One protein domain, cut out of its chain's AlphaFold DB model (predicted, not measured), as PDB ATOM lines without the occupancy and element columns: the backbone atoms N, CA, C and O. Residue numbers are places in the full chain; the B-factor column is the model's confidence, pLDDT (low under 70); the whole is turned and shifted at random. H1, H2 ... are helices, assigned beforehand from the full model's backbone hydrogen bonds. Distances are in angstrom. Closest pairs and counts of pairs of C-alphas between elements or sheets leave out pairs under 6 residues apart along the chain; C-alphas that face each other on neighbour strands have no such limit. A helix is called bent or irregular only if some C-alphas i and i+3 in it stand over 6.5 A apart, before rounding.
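This is residues 378 to 489 of the 876 residues of the protein "Ankyrin repeat" of Ostreococcus tauri (UniProt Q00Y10). Six helices, mostly running lengthwise, make an elongated body in which H3 has H1 packed along one part of it and H5 crossing it steeply. The hairpin of H1 and H2 lies toward one end, H4 comes back against the direction of H3, and H6 packs on H4 and is apart from H3. The printed part has 112 residues with six named helices, H1 to H6 in that order along the chain, and no named strand; the class is all helix. The whole is compact, with a radius of gyration of the C-alphas of 13.5 A, and the C-alphas span 41 by 26 by 21 A.

H1 is residues 378 to 389, 16.2 A from first to last C-alpha, and begins with the C-alpha of Glu 378 at (51.156, 5.197, -0.104). H2 is residues 393 to 400, 10.5 A long. Residues 401 to 413 hold no named element, and their C-alphas lie 13 to 23 A from the mean of all C-alphas. H3 follows with residues 414 to 429, 22.8 A long. H4, the longest helix with 17 residues, is residues 436 to 452 and measures 24.3 A; its C-alpha 436 is at (25.714, -12.867, 21.833). H5 is residues 454 to 465, 17.9 A long; it is irregular, but only just, with C-alphas 455 and 458 6.7 A apart, and its line is a rough one. H6 is residues 473 to 487, 21.1 A long, and ends with the C-alpha of Trp 487 at (34.292, 6.859, 22.170). No helix is bent.

H1 and H2 form a helical hairpin: they touch, closest at the C-alphas of Ala 387 and Leu 396, 5.5 A apart, and run opposite ways at a shallow tilt of 17 degrees. H1 also touches H3, closest at the C-alphas of Cys 388 and Leu 423, 5.0 A apart, and runs the same way at a shallow tilt of 15 degrees. H2 and H3 are apart. H3 and H4 are the hubs, each touching three other helices. These two only just touch, with 3 pairs of C-alphas within 8 A, the closest those of Met 427 and Val 442 at 6.5 A; they form a hairpin, opposite ways at a shallow tilt of 15 degrees. H3 touches H5 with 22 such pairs, closest at the C-alphas of Ser 425 and Gly 463, 4.3 A apart, the same way at a steep tilt of 45 degrees. H4, H5 and H6 are an up and down bundle, three helices each running against the one before. H4 touches H5 with residues 446 to 451 alone, closest at the C-alphas of Gly 450 and Gln 457, 4.7 A apart, and they form a hairpin at a shallow tilt of 34 degrees, only just short of steep. H4 touches H6, closest at the C-alphas of Ala 443 and Val 479, 4.7 A apart. H5 and H6 are close but not clearly touching, with the closest C-alphas, those of Leu 464 and Ile 476, 7.5 A apart. H6 is apart from H1, H2 and H3. Every O i to N i+4 pair is within hydrogen-bond range in H1, H2, H3, H4 and H6; in H5 it is 6 of 8.

The two C-alphas farthest apart are those of Glu 404 and Ser 434, at 42.2 A. The printed part has no cut. The link from H2 to H3 is long, with 13 residues; those from H1 to H2 and from H4 to H5 are tight, and those from H3 to H4 and from H5 to H6 are short. The mean pLDDT of the printed part is 79.3, and 24 residues are under 70, among them residues 392 to 395, 401 to 407 and 484 to 486.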
ATOM      1  N   GLU A 378      51.942   6.031   0.812       71.88
ATOM      2  CA  GLU A 378      51.156   5.197  -0.104       71.88
ATOM      3  C   GLU A 378      51.290   3.709   0.236       71.88
ATOM      4  O   GLU A 378      50.310   2.971   0.196       71.88
ATOM      5  N   GLN A 379      52.483   3.260   0.636       66.75
ATOM      6  CA  GLN A 379      52.700   1.873   1.064       66.75
ATOM      7  C   GLN A 379      51.944   1.564   2.363       66.75
ATOM      8  O   GLN A 379      51.312   0.516   2.480       66.75
ATOM      9  N   LEU A 380      51.949   2.491   3.328       72.44
ATOM     10  CA  LEU A 380      51.168   2.350   4.564       72.44
ATOM     11  C   LEU A 380      49.661   2.353   4.285       72.44
ATOM     12  O   LEU A 380      48.935   1.542   4.855       72.44
ATOM     13  N   ALA A 381      49.198   3.223   3.387       77.38
ATOM     14  CA  ALA A 381      47.802   3.274   2.968       77.38
ATOM     15  C   ALA A 381      47.358   1.951   2.332       77.38
ATOM     16  O   ALA A 381      46.348   1.381   2.737       77.38
ATOM     17  N   GLN A 382      48.166   1.397   1.424       72.06
ATOM     18  CA  GLN A 382      47.903   0.102   0.798       72.06
ATOM     19  C   GLN A 382      47.882  -1.055   1.806       72.06
ATOM     20  O   GLN A 382      47.059  -1.958   1.659       72.06
ATOM     21  N   ALA A 383      48.738  -1.041   2.837       67.62
ATOM     22  CA  ALA A 383      48.666  -2.025   3.924       67.62
ATOM     23  C   ALA A 383      47.335  -1.934   4.681       67.62
ATOM     24  O   ALA A 383      46.694  -2.956   4.915       67.62
ATOM     25  N   ILE A 384      46.906  -0.719   5.037       78.25
ATOM     26  CA  ILE A 384      45.642  -0.494   5.747       78.25
ATOM     27  C   ILE A 384      44.453  -0.949   4.893       78.25
ATOM     28  O   ILE A 384      43.602  -1.687   5.387       78.25
ATOM     29  N   VAL A 385      44.418  -0.552   3.617       79.25
ATOM     30  CA  VAL A 385      43.354  -0.923   2.670       79.25
ATOM     31  C   VAL A 385      43.256  -2.442   2.538       79.25
ATOM     32  O   VAL A 385      42.180  -3.005   2.717       79.25
ATOM     33  N   ARG A 386      44.380  -3.136   2.326       69.25
ATOM     34  CA  ARG A 386      44.386  -4.605   2.224       69.25
ATOM     35  C   ARG A 386      43.924  -5.280   3.513       69.25
ATOM     36  O   ARG A 386      43.124  -6.208   3.459       69.25
ATOM     37  N   ALA A 387      44.382  -4.805   4.673       71.25
ATOM     38  CA  ALA A 387      43.962  -5.355   5.961       71.25
ATOM     39  C   ALA A 387      42.448  -5.188   6.194       71.25
ATOM     40  O   ALA A 387      41.804  -6.084   6.745       71.25
ATOM     41  N   CYS A 388      41.875  -4.069   5.747       80.19
ATOM     42  CA  CYS A 388      40.441  -3.800   5.808       80.19
ATOM     43  C   CYS A 388      39.636  -4.693   4.843       80.19
ATOM     44  O   CYS A 388      38.654  -5.305   5.263       80.19
ATOM     45  N   GLU A 389      40.069  -4.828   3.585       76.94
ATOM     46  CA  GLU A 389      39.443  -5.709   2.582       76.94
ATOM     47  C   GLU A 389      39.423  -7.180   3.024       76.94
ATOM     48  O   GLU A 389      38.454  -7.903   2.789       76.94
ATOM     49  N   GLU A 390      40.476  -7.618   3.713       66.50
ATOM     50  CA  GLU A 390      40.634  -8.990   4.204       66.50
ATOM     51  C   GLU A 390      39.992  -9.226   5.582       66.50
ATOM     52  O   GLU A 390      39.917 -10.368   6.039       66.50
ATOM     53  N   ILE A 391      39.488  -8.170   6.235       76.44
ATOM     54  CA  ILE A 391      38.894  -8.206   7.583       76.44
ATOM     55  C   ILE A 391      39.907  -8.721   8.625       76.44
ATOM     56  O   ILE A 391      39.586  -9.436   9.573       76.44
ATOM     57  N   ASN A 392      41.174  -8.340   8.460       67.81
ATOM     58  CA  ASN A 392      42.271  -8.765   9.321       67.81
ATOM     59  C   ASN A 392      42.552  -7.719  10.410       67.81
ATOM     60  O   ASN A 392      43.474  -6.908  10.315       67.81
ATOM     61  N   HIS A 393      41.753  -7.754  11.481       68.12
ATOM     62  CA  HIS A 393      41.848  -6.795  12.593       68.12
ATOM     63  C   HIS A 393      43.224  -6.789  13.273       68.12
ATOM     64  O   HIS A 393      43.732  -5.733  13.644       68.12
ATOM     65  N   ARG A 394      43.879  -7.954  13.391       61.62
ATOM     66  CA  ARG A 394      45.228  -8.038  13.974       61.62
ATOM     67  C   ARG A 394      46.244  -7.283  13.125       61.62
ATOM     68  O   ARG A 394      47.038  -6.528  13.670       61.62
ATOM     69  N   GLU A 395      46.223  -7.505  11.817       64.56
ATOM     70  CA  GLU A 395      47.135  -6.834  10.900       64.56
ATOM     71  C   GLU A 395      46.914  -5.325  10.894       64.56
ATOM     72  O   GLU A 395      47.873  -4.566  11.017       64.56
ATOM     73  N   LEU A 396      45.652  -4.900  10.847       73.62
ATOM     74  CA  LEU A 396      45.285  -3.495  10.947       73.62
ATOM     75  C   LEU A 396      45.845  -2.865  12.233       73.62
ATOM     76  O   LEU A 396      46.463  -1.802  12.191       73.62
ATOM     77  N   ASN A 397      45.718  -3.559  13.369       70.25
ATOM     78  CA  ASN A 397      46.267  -3.090  14.638       70.25
ATOM     79  C   ASN A 397      47.795  -3.011  14.643       70.25
ATOM     80  O   ASN A 397      48.333  -2.067  15.223       70.25
ATOM     81  N   ASP A 398      48.475  -3.981  14.028       67.62
ATOM     82  CA  ASP A 398      49.933  -4.011  13.923       67.62
ATOM     83  C   ASP A 398      50.447  -2.828  13.088       67.62
ATOM     84  O   ASP A 398      51.418  -2.196  13.496       67.62
ATOM     85  N   VAL A 399      49.774  -2.472  11.981       70.12
ATOM     86  CA  VAL A 399      50.112  -1.276  11.181       70.12
ATOM     87  C   VAL A 399      49.929   0.003  11.999       70.12
ATOM     88  O   VAL A 399      50.808   0.864  12.000       70.12
ATOM     89  N   LEU A 400      48.815   0.118  12.727       73.88
ATOM     90  CA  LEU A 400      48.507   1.288  13.555       73.88
ATOM     91  C   LEU A 400      49.448   1.453  14.764       73.88
ATOM     92  O   LEU A 400      49.579   2.557  15.277       73.88
ATOM     93  N   ASN A 401      50.105   0.382  15.226       69.94
ATOM     94  CA  ASN A 401      51.065   0.409  16.342       69.94
ATOM     95  C   ASN A 401      52.491   0.818  15.923       69.94
ATOM     96  O   ASN A 401      53.402   0.828  16.753       69.94
ATOM     97  N   LEU A 402      52.729   1.120  14.644       67.38
ATOM     98  CA  LEU A 402      54.037   1.551  14.151       67.38
ATOM     99  C   LEU A 402      54.287   3.037  14.474       67.38
ATOM    100  O   LEU A 402      54.343   3.865  13.571       67.38
ATOM    101  N   GLU A 403      54.470   3.368  15.756       54.59
ATOM    102  CA  GLU A 403      54.655   4.748  16.254       54.59
ATOM    103  C   GLU A 403      55.887   5.472  15.671       54.59
ATOM    104  O   GLU A 403      55.896   6.694  15.554       54.59
ATOM    105  N   GLU A 404      56.927   4.740  15.251       53.34
ATOM    106  CA  GLU A 404      58.146   5.318  14.652       53.34
ATOM    107  C   GLU A 404      57.952   5.823  13.206       53.34
ATOM    108  O   GLU A 404      58.854   6.429  12.627       53.34
ATOM    109  N   ILE A 405      56.811   5.533  12.579       57.31
ATOM    110  CA  ILE A 405      56.499   5.911  11.199       57.31
ATOM    111  C   ILE A 405      55.308   6.854  11.272       57.31
ATOM    112  O   ILE A 405      54.362   6.577  11.996       57.31
ATOM    113  N   ASN A 406      55.312   7.961  10.535       61.94
ATOM    114  CA  ASN A 406      54.217   8.937  10.534       61.94
ATOM    115  C   ASN A 406      52.935   8.389   9.846       61.94
ATOM    116  O   ASN A 406      52.502   8.884   8.798       61.94
ATOM    117  N   VAL A 407      52.340   7.342  10.433       67.38
ATOM    118  CA  VAL A 407      51.108   6.650  10.017       67.38
ATOM    119  C   VAL A 407      49.923   7.620  10.004       67.38
ATOM    120  O   VAL A 407      49.010   7.462   9.194       67.38
ATOM    121  N   SER A 408      49.989   8.692  10.803       72.50
ATOM    122  CA  SER A 408      48.998   9.770  10.880       72.50
ATOM    123  C   SER A 408      48.668  10.400   9.524       72.50
ATOM    124  O   SER A 408      47.538  10.818   9.300       72.50
ATOM    125  N   SER A 409      49.620  10.436   8.586       77.62
ATOM    126  CA  SER A 409      49.368  10.950   7.232       77.62
ATOM    127  C   SER A 409      48.632   9.953   6.323       77.62
ATOM    128  O   SER A 409      47.857  10.364   5.453       77.62
ATOM    129  N   ALA A 410      48.851   8.648   6.506       79.25
ATOM    130  CA  ALA A 410      48.256   7.590   5.689       79.25
ATOM    131  C   ALA A 410      46.798   7.309   6.087       79.25
ATOM    132  O   ALA A 410      45.944   7.182   5.217       79.25
ATOM    133  N   ILE A 411      46.488   7.308   7.389       83.06
ATOM    134  CA  ILE A 411      45.132   7.039   7.913       83.06
ATOM    135  C   ILE A 411      44.079   8.074   7.484       83.06
ATOM    136  O   ILE A 411      42.888   7.786   7.548       83.06
ATOM    137  N   GLN A 412      44.516   9.262   7.052       85.38
ATOM    138  CA  GLN A 412      43.665  10.362   6.579       85.38
ATOM    139  C   GLN A 412      43.355  10.285   5.073       85.38
ATOM    140  O   GLN A 412      42.680  11.161   4.535       85.38
ATOM    141  N   LEU A 413      43.886   9.293   4.352       87.00
ATOM    142  CA  LEU A 413      43.618   9.150   2.923       87.00
ATOM    143  C   LEU A 413      42.178   8.683   2.671       87.00
ATOM    144  O   LEU A 413      41.626   7.860   3.404       87.00
ATOM    145  N   ALA A 414      41.578   9.194   1.593       89.56
ATOM    146  CA  ALA A 414      40.202   8.871   1.223       89.56
ATOM    147  C   ALA A 414      40.019   7.373   0.919       89.56
ATOM    148  O   ALA A 414      39.039   6.779   1.359       89.56
ATOM    149  N   GLU A 415      40.991   6.749   0.244       89.88
ATOM    150  CA  GLU A 415      40.996   5.302  -0.034       89.88
ATOM    151  C   GLU A 415      40.990   4.455   1.250       89.88
ATOM    152  O   GLU A 415      40.291   3.448   1.329       89.88
ATOM    153  N   VAL A 416      41.702   4.906   2.290       90.25
ATOM    154  CA  VAL A 416      41.722   4.251   3.603       90.25
ATOM    155  C   VAL A 416      40.368   4.400   4.288       90.25
ATOM    156  O   VAL A 416      39.820   3.413   4.767       90.25
ATOM    157  N   SER A 417      39.800   5.607   4.291       93.00
ATOM    158  CA  SER A 417      38.482   5.862   4.891       93.00
ATOM    159  C   SER A 417      37.382   5.012   4.242       93.00
ATOM    160  O   SER A 417      36.541   4.444   4.938       93.00
ATOM    161  N   GLU A 418      37.415   4.876   2.915       94.75
ATOM    162  CA  GLU A 418      36.488   4.027   2.164       94.75
ATOM    163  C   GLU A 418      36.677   2.541   2.503       94.75
ATOM    164  O   GLU A 418      35.707   1.815   2.727       94.75
ATOM    165  N   SER A 419      37.926   2.088   2.624       91.56
ATOM    166  CA  SER A 419      38.219   0.707   3.004       91.56
ATOM    167  C   SER A 419      37.788   0.387   4.444       91.56
ATOM    168  O   SER A 419      37.213  -0.672   4.689       91.56
ATOM    169  N   VAL A 420      37.945   1.323   5.389       94.81
ATOM    170  CA  VAL A 420      37.446   1.197   6.775       94.81
ATOM    171  C   VAL A 420      35.916   1.111   6.816       94.81
ATOM    172  O   VAL A 420      35.362   0.303   7.566       94.81
ATOM    173  N   ARG A 421      35.216   1.881   5.971       95.06
ATOM    174  CA  ARG A 421      33.762   1.749   5.788       95.06
ATOM    175  C   ARG A 421      33.393   0.343   5.308       95.06
ATOM    176  O   ARG A 421      32.478  -0.279   5.855       95.06
ATOM    177  N   GLY A 422      34.120  -0.171   4.315       94.12
ATOM    178  CA  GLY A 422      33.958  -1.531   3.797       94.12
ATOM    179  C   GLY A 422      34.214  -2.611   4.854       94.12
ATOM    180  O   GLY A 422      33.424  -3.548   4.974       94.12
ATOM    181  N   LEU A 423      35.263  -2.452   5.666       93.31
ATOM    182  CA  LEU A 423      35.582  -3.328   6.796       93.31
ATOM    183  C   LEU A 423      34.406  -3.417   7.774       93.31
ATOM    184  O   LEU A 423      33.949  -4.521   8.066       93.31
ATOM    185  N   ALA A 424      33.890  -2.274   8.239       93.81
ATOM    186  CA  ALA A 424      32.757  -2.233   9.163       93.81
ATOM    187  C   ALA A 424      31.513  -2.911   8.570       93.81
ATOM    188  O   ALA A 424      30.928  -3.783   9.211       93.81
ATOM    189  N   SER A 425      31.167  -2.595   7.317       94.00
ATOM    190  CA  SER A 425      30.055  -3.240   6.604       94.00
ATOM    191  C   SER A 425      30.214  -4.765   6.554       94.00
ATOM    192  O   SER A 425      29.291  -5.511   6.891       94.00
ATOM    193  N   ASN A 426      31.395  -5.254   6.175       91.62
ATOM    194  CA  ASN A 426      31.639  -6.684   6.026       91.62
ATOM    195  C   ASN A 426      31.709  -7.427   7.365       91.62
ATOM    196  O   ASN A 426      31.261  -8.572   7.438       91.62
ATOM    197  N   MET A 427      32.248  -6.805   8.417       90.88
ATOM    198  CA  MET A 427      32.240  -7.376   9.765       90.88
ATOM    199  C   MET A 427      30.816  -7.498  10.297       90.88
ATOM    200  O   MET A 427      30.439  -8.561  10.785       90.88
ATOM    201  N   CYS A 428      30.008  -6.452  10.141       90.94
ATOM    202  CA  CYS A 428      28.622  -6.452  10.582       90.94
ATOM    203  C   CYS A 428      27.772  -7.501   9.836       90.94
ATOM    204  O   CYS A 428      27.008  -8.213  10.474       90.94
ATOM    205  N   LYS A 429      27.987  -7.716   8.527       90.31
ATOM    206  CA  LYS A 429      27.328  -8.801   7.759       90.31
ATOM    207  C   LYS A 429      27.647 -10.218   8.248       90.31
ATOM    208  O   LYS A 429      26.929 -11.151   7.907       90.31
ATOM    209  N   ARG A 430      28.755 -10.403   8.971       88.19
ATOM    210  CA  ARG A 430      29.186 -11.706   9.508       88.19
ATOM    211  C   ARG A 430      28.672 -11.966  10.923       88.19
ATOM    212  O   ARG A 430      28.997 -13.012  11.481       88.19
ATOM    213  N   ILE A 431      27.924 -11.030  11.509       84.94
ATOM    214  CA  ILE A 431      27.347 -11.210  12.838       84.94
ATOM    215  C   ILE A 431      26.318 -12.339  12.782       84.94
ATOM    216  O   ILE A 431      25.387 -12.315  11.980       84.94
ATOM    217  N   ASP A 432      26.484 -13.309  13.675       83.75
ATOM    218  CA  ASP A 432      25.442 -14.278  13.986       83.75
ATOM    219  C   ASP A 432      24.551 -13.664  15.068       83.75
ATOM    220  O   ASP A 432      24.955 -13.566  16.228       83.75
ATOM    221  N   ALA A 433      23.355 -13.211  14.684       78.62
ATOM    222  CA  ALA A 433      22.409 -12.569  15.596       78.62
ATOM    223  C   ALA A 433      21.960 -13.494  16.745       78.62
ATOM    224  O   ALA A 433      21.533 -13.007  17.793       78.62
ATOM    225  N   SER A 434      22.095 -14.816  16.578       76.94
ATOM    226  CA  SER A 434      21.749 -15.809  17.600       76.94
ATOM    227  C   SER A 434      22.858 -16.052  18.632       76.94
ATOM    228  O   SER A 434      22.579 -16.605  19.698       76.94
ATOM    229  N   ASP A 435      24.094 -15.610  18.363       73.44
ATOM    230  CA  ASP A 435      25.234 -15.731  19.276       73.44
ATOM    231  C   ASP A 435      25.620 -14.359  19.865       73.44
ATOM    232  O   ASP A 435      26.281 -13.550  19.202       73.44
ATOM    233  N   PRO A 436      25.306 -14.095  21.150       67.44
ATOM    234  CA  PRO A 436      25.714 -12.867  21.833       67.44
ATOM    235  C   PRO A 436      27.226 -12.610  21.789       67.44
ATOM    236  O   PRO A 436      27.658 -11.456  21.794       67.44
ATOM    237  N   SER A 437      28.037 -13.671  21.723       61.22
ATOM    238  CA  SER A 437      29.497 -13.564  21.643       61.22
ATOM    239  C   SER A 437      29.944 -13.008  20.292       61.22
ATOM    240  O   SER A 437      30.903 -12.240  20.242       61.22
ATOM    241  N   SER A 438      29.239 -13.360  19.212       73.56
ATOM    242  CA  SER A 438      29.481 -12.859  17.856       73.56
ATOM    243  C   SER A 438      29.219 -11.354  17.772       73.56
ATOM    244  O   SER A 438      30.091 -10.592  17.345       73.56
ATOM    245  N   ILE A 439      28.072 -10.904  18.300       76.50
ATOM    246  CA  ILE A 439      27.706  -9.480  18.381       76.50
ATOM    247  C   ILE A 439      28.752  -8.705  19.193       76.50
ATOM    248  O   ILE A 439      29.282  -7.695  18.727       76.50
ATOM    249  N   ALA A 440      29.084  -9.193  20.394       61.91
ATOM    250  CA  ALA A 440      30.046  -8.539  21.276       61.91
ATOM    251  C   ALA A 440      31.442  -8.448  20.641       61.91
ATOM    252  O   ALA A 440      32.081  -7.399  20.715       61.91
ATOM    253  N   HIS A 441      31.901  -9.513  19.981       75.56
ATOM    254  CA  HIS A 441      33.197  -9.541  19.306       75.56
ATOM    255  C   HIS A 441      33.289  -8.462  18.220       75.56
ATOM    256  O   HIS A 441      34.260  -7.704  18.184       75.56
ATOM    257  N   VAL A 442      32.291  -8.380  17.333       80.88
ATOM    258  CA  VAL A 442      32.287  -7.389  16.246       80.88
ATOM    259  C   VAL A 442      32.176  -5.969  16.803       80.88
ATOM    260  O   VAL A 442      32.961  -5.105  16.410       80.88
ATOM    261  N   ALA A 443      31.268  -5.746  17.757       76.94
ATOM    262  CA  ALA A 443      31.063  -4.443  18.382       76.94
ATOM    263  C   ALA A 443      32.337  -3.920  19.067       76.94
ATOM    264  O   ALA A 443      32.718  -2.773  18.850       76.94
ATOM    265  N   VAL A 444      33.021  -4.761  19.852       77.31
ATOM    266  CA  VAL A 444      34.270  -4.393  20.541       77.31
ATOM    267  C   VAL A 444      35.373  -4.065  19.540       77.31
ATOM    268  O   VAL A 444      35.981  -3.008  19.645       77.31
ATOM    269  N   ASN A 445      35.593  -4.909  18.530       82.06
ATOM    270  CA  ASN A 445      36.679  -4.688  17.574       82.06
ATOM    271  C   ASN A 445      36.521  -3.388  16.777       82.06
ATOM    272  O   ASN A 445      37.514  -2.696  16.551       82.06
ATOM    273  N   LEU A 446      35.301  -3.068  16.334       88.25
ATOM    274  CA  LEU A 446      35.027  -1.827  15.606       88.25
ATOM    275  C   LEU A 446      35.116  -0.604  16.533       88.25
ATOM    276  O   LEU A 446      35.684   0.416  16.143       88.25
ATOM    277  N   ALA A 447      34.626  -0.721  17.771       79.12
ATOM    278  CA  ALA A 447      34.733   0.334  18.772       79.12
ATOM    279  C   ALA A 447      36.201   0.654  19.105       79.12
ATOM    280  O   ALA A 447      36.591   1.820  19.094       79.12
ATOM    281  N   ASP A 448      37.040  -0.366  19.300       82.69
ATOM    282  CA  ASP A 448      38.466  -0.194  19.593       82.69
ATOM    283  C   ASP A 448      39.208   0.517  18.448       82.69
ATOM    284  O   ASP A 448      40.087   1.343  18.695       82.69
ATOM    285  N   LEU A 449      38.842   0.254  17.186       86.06
ATOM    286  CA  LEU A 449      39.425   0.959  16.039       86.06
ATOM    287  C   LEU A 449      39.080   2.454  16.054       86.06
ATOM    288  O   LEU A 449      39.973   3.281  15.875       86.06
ATOM    289  N   GLY A 450      37.815   2.803  16.304       84.19
ATOM    290  CA  GLY A 450      37.373   4.202  16.376       84.19
ATOM    291  C   GLY A 450      37.900   4.957  17.601       84.19
ATOM    292  O   GLY A 450      38.101   6.167  17.531       84.19
ATOM    293  N   ALA A 451      38.185   4.250  18.700       77.75
ATOM    294  CA  ALA A 451      38.828   4.828  19.880       77.75
ATOM    295  C   ALA A 451      40.310   5.144  19.623       77.75
ATOM    296  O   ALA A 451      40.844   6.123  20.140       77.75
ATOM    297  N   ARG A 452      40.983   4.326  18.804       82.00
ATOM    298  CA  ARG A 452      42.394   4.524  18.433       82.00
ATOM    299  C   ARG A 452      42.589   5.562  17.336       82.00
ATOM    300  O   ARG A 452      43.604   6.253  17.334       82.00
ATOM    301  N   VAL A 453      41.661   5.634  16.384       85.69
ATOM    302  CA  VAL A 453      41.730   6.545  15.240       85.69
ATOM    303  C   VAL A 453      40.417   7.311  15.127       85.69
ATOM    304  O   VAL A 453      39.466   6.854  14.500       85.69
ATOM    305  N   GLU A 454      40.377   8.509  15.708       84.00
ATOM    306  CA  GLU A 454      39.172   9.351  15.758       84.00
ATOM    307  C   GLU A 454      38.594   9.642  14.361       84.00
ATOM    308  O   GLU A 454      37.384   9.558  14.147       84.00
ATOM    309  N   SER A 455      39.450   9.876  13.356       87.38
ATOM    310  CA  SER A 455      39.005  10.107  11.972       87.38
ATOM    311  C   SER A 455      38.272   8.912  11.352       87.38
ATOM    312  O   SER A 455      37.587   9.075  10.341       87.38
ATOM    313  N   TRP A 456      38.371   7.719  11.949       92.00
ATOM    314  CA  TRP A 456      37.686   6.515  11.490       92.00
ATOM    315  C   TRP A 456      36.295   6.323  12.102       92.00
ATOM    316  O   TRP A 456      35.521   5.524  11.583       92.00
ATOM    317  N   GLN A 457      35.909   7.085  13.128       89.81
ATOM    318  CA  GLN A 457      34.583   6.962  13.751       89.81
ATOM    319  C   GLN A 457      33.441   7.175  12.740       89.81
ATOM    320  O   GLN A 457      32.483   6.401  12.704       89.81
ATOM    321  N   LYS A 458      33.572   8.170  11.847       89.38
ATOM    322  CA  LYS A 458      32.606   8.434  10.761       89.38
ATOM    323  C   LYS A 458      32.497   7.285   9.746       89.38
ATOM    324  O   LYS A 458      31.380   6.821   9.525       89.38
ATOM    325  N   PRO A 459      33.584   6.802   9.111       93.25
ATOM    326  CA  PRO A 459      33.483   5.682   8.175       93.25
ATOM    327  C   PRO A 459      33.038   4.372   8.843       93.25
ATOM    328  O   PRO A 459      32.306   3.612   8.212       93.25
ATOM    329  N   LEU A 460      33.389   4.126  10.113       93.38
ATOM    330  CA  LEU A 460      32.881   2.977  10.876       93.38
ATOM    331  C   LEU A 460      31.353   3.041  11.045       93.38
ATOM    332  O   LEU A 460      30.668   2.058  10.751       93.38
ATOM    333  N   PHE A 461      30.806   4.204  11.427       89.75
ATOM    334  CA  PHE A 461      29.353   4.415  11.472       89.75
ATOM    335  C   PHE A 461      28.705   4.260  10.097       89.75
ATOM    336  O   PHE A 461      27.708   3.556   9.973       89.75
ATOM    337  N   ALA A 462      29.296   4.844   9.051       91.06
ATOM    338  CA  ALA A 462      28.784   4.714   7.688       91.06
ATOM    339  C   ALA A 462      28.756   3.250   7.210       91.06
ATOM    340  O   ALA A 462      27.861   2.863   6.460       91.06
ATOM    341  N   GLY A 463      29.711   2.425   7.652       92.88
ATOM    342  CA  GLY A 463      29.737   0.992   7.368       92.88
ATOM    343  C   GLY A 463      28.613   0.227   8.067       92.88
ATOM    344  O   GLY A 463      28.002  -0.636   7.438       92.88
ATOM    345  N   LEU A 464      28.294   0.575   9.321       92.75
ATOM    346  CA  LEU A 464      27.118   0.061  10.032       92.75
ATOM    347  C   LEU A 464      25.817   0.502   9.341       92.75
ATOM    348  O   LEU A 464      24.966  -0.338   9.059       92.75
ATOM    349  N   SER A 465      25.692   1.786   8.981       90.50
ATOM    350  CA  SER A 465      24.534   2.314   8.242       90.50
ATOM    351  C   SER A 465      24.322   1.592   6.912       90.50
ATOM    352  O   SER A 465      23.189   1.288   6.556       90.50
ATOM    353  N   ALA A 466      25.399   1.258   6.193       91.31
ATOM    354  CA  ALA A 466      25.321   0.570   4.904       91.31
ATOM    355  C   ALA A 466      24.724  -0.848   4.984       91.31
ATOM    356  O   ALA A 466      24.373  -1.417   3.951       91.31
ATOM    357  N   VAL A 467      24.640  -1.436   6.181       91.25
ATOM    358  CA  VAL A 467      24.119  -2.796   6.398       91.25
ATOM    359  C   VAL A 467      22.954  -2.847   7.374       91.25
ATOM    360  O   VAL A 467      22.435  -3.933   7.622       91.25
ATOM    361  N   ALA A 468      22.526  -1.695   7.894       87.44
ATOM    362  CA  ALA A 468      21.440  -1.587   8.858       87.44
ATOM    363  C   ALA A 468      20.158  -2.266   8.347       87.44
ATOM    364  O   ALA A 468      19.548  -3.039   9.063       87.44
ATOM    365  N   SER A 469      19.816  -2.114   7.065       86.19
ATOM    366  CA  SER A 469      18.635  -2.764   6.470       86.19
ATOM    367  C   SER A 469      18.700  -4.296   6.383       86.19
ATOM    368  O   SER A 469      17.703  -4.928   6.038       86.19
ATOM    369  N   SER A 470      19.864  -4.900   6.638       87.12
ATOM    370  CA  SER A 470      20.096  -6.350   6.560       87.12
ATOM    371  C   SER A 470      20.356  -7.014   7.914       87.12
ATOM    372  O   SER A 470      20.615  -8.215   7.953       87.12
ATOM    373  N   LEU A 471      20.329  -6.243   9.003       87.12
ATOM    374  CA  LEU A 471      20.591  -6.711  10.362       87.12
ATOM    375  C   LEU A 471      19.370  -6.477  11.243       87.12
ATOM    376  O   LEU A 471      18.597  -5.560  10.996       87.12
ATOM    377  N   ASP A 472      19.235  -7.280  12.295       87.81
ATOM    378  CA  ASP A 472      18.206  -7.048  13.305       87.81
ATOM    379  C   ASP A 472      18.473  -5.738  14.061       87.81
ATOM    380  O   ASP A 472      19.606  -5.469  14.481       87.81
ATOM    381  N   ASP A 473      17.417  -4.968  14.327       84.31
ATOM    382  CA  ASP A 473      17.476  -3.691  15.054       84.31
ATOM    383  C   ASP A 473      18.220  -3.816  16.394       84.31
ATOM    384  O   ASP A 473      19.014  -2.947  16.765       84.31
ATOM    385  N   SER A 474      18.047  -4.947  17.095       81.44
ATOM    386  CA  SER A 474      18.741  -5.215  18.361       81.44
ATOM    387  C   SER A 474      20.262  -5.351  18.203       81.44
ATOM    388  O   SER A 474      21.017  -4.955  19.094       81.44
ATOM    389  N   VAL A 475      20.736  -5.889  17.074       83.56
ATOM    390  CA  VAL A 475      22.168  -6.020  16.766       83.56
ATOM    391  C   VAL A 475      22.748  -4.642  16.471       83.56
ATOM    392  O   VAL A 475      23.784  -4.281  17.031       83.56
ATOM    393  N   ILE A 476      22.051  -3.847  15.655       86.25
ATOM    394  CA  ILE A 476      22.446  -2.478  15.299       86.25
ATOM    395  C   ILE A 476      22.563  -1.622  16.562       86.25
ATOM    396  O   ILE A 476      23.592  -0.977  16.779       86.25
ATOM    397  N   ALA A 477      21.551  -1.675  17.430       78.00
ATOM    398  CA  ALA A 477      21.531  -0.941  18.688       78.00
ATOM    399  C   ALA A 477      22.692  -1.334  19.613       78.00
ATOM    400  O   ALA A 477      23.356  -0.462  20.172       78.00
ATOM    401  N   LYS A 478      22.984  -2.636  19.751       79.69
ATOM    402  CA  LYS A 478      24.104  -3.130  20.573       79.69
ATOM    403  C   LYS A 478      25.460  -2.653  20.052       79.69
ATOM    404  O   LYS A 478      26.299  -2.233  20.850       79.69
ATOM    405  N   VAL A 479      25.676  -2.679  18.735       80.31
ATOM    406  CA  VAL A 479      26.924  -2.190  18.121       80.31
ATOM    407  C   VAL A 479      27.058  -0.674  18.304       80.31
ATOM    408  O   VAL A 479      28.093  -0.208  18.777       80.31
ATOM    409  N   ALA A 480      26.009   0.097  18.005       77.06
ATOM    410  CA  ALA A 480      26.040   1.554  18.110       77.06
ATOM    411  C   ALA A 480      26.191   2.049  19.562       77.06
ATOM    412  O   ALA A 480      26.940   2.991  19.816       77.06
ATOM    413  N   ARG A 481      25.558   1.382  20.537       71.56
ATOM    414  CA  ARG A 481      25.781   1.660  21.966       71.56
ATOM    415  C   ARG A 481      27.226   1.406  22.372       71.56
ATOM    416  O   ARG A 481      27.801   2.209  23.096       71.56
ATOM    417  N   ARG A 482      27.848   0.339  21.858       78.81
ATOM    418  CA  ARG A 482      29.260   0.065  22.141       78.81
ATOM    419  C   ARG A 482      30.184   1.157  21.596       78.81
ATOM    420  O   ARG A 482      31.195   1.444  22.231       78.81
ATOM    421  N   PHE A 483      29.836   1.774  20.465       78.69
ATOM    422  CA  PHE A 483      30.553   2.945  19.946       78.69
ATOM    423  C   PHE A 483      30.412   4.138  20.894       78.69
ATOM    424  O   PHE A 483      31.420   4.746  21.240       78.69
ATOM    425  N   ALA A 484      29.200   4.413  21.386       62.22
ATOM    426  CA  ALA A 484      28.961   5.487  22.353       62.22
ATOM    427  C   ALA A 484      29.786   5.298  23.632       62.22
ATOM    428  O   ALA A 484      30.486   6.214  24.066       62.22
ATOM    429  N   ASP A 485      29.769   4.081  24.180       58.59
ATOM    430  CA  ASP A 485      30.494   3.741  25.402       58.59
ATOM    431  C   ASP A 485      32.009   3.901  25.244       58.59
ATOM    432  O   ASP A 485      32.673   4.386  26.161       58.59
ATOM    433  N   ALA A 486      32.554   3.456  24.106       63.72
ATOM    434  CA  ALA A 486      33.991   3.416  23.858       63.72
ATOM    435  C   ALA A 486      34.574   4.767  23.435       63.72
ATOM    436  O   ALA A 486      35.735   5.041  23.727       63.72
ATOM    437  N   TRP A 487      33.808   5.586  22.714       72.19
ATOM    438  CA  TRP A 487      34.292   6.859  22.170       72.19
ATOM    439  C   TRP A 487      33.960   8.044  23.072       72.19
ATOM    440  O   TRP A 487      34.531   9.115  22.890       72.19
ATOM    441  N   GLU A 488      33.085   7.847  24.062       60.16
ATOM    442  CA  GLU A 488      32.627   8.897  24.976       60.16
ATOM    443  C   GLU A 488      32.015  10.084  24.215       60.16
ATOM    444  O   GLU A 488      32.330  11.244  24.482       60.16
ATOM    445  N   ILE A 489      31.173   9.790  23.223       59.31
ATOM    446  CA  ILE A 489      30.501  10.796  22.394       59.31
ATOM    447  C   ILE A 489      29.008  10.511  22.281       59.31
ATOM    448  O   ILE A 489      28.567   9.364  22.389       59.31
TER     449      ILE A 489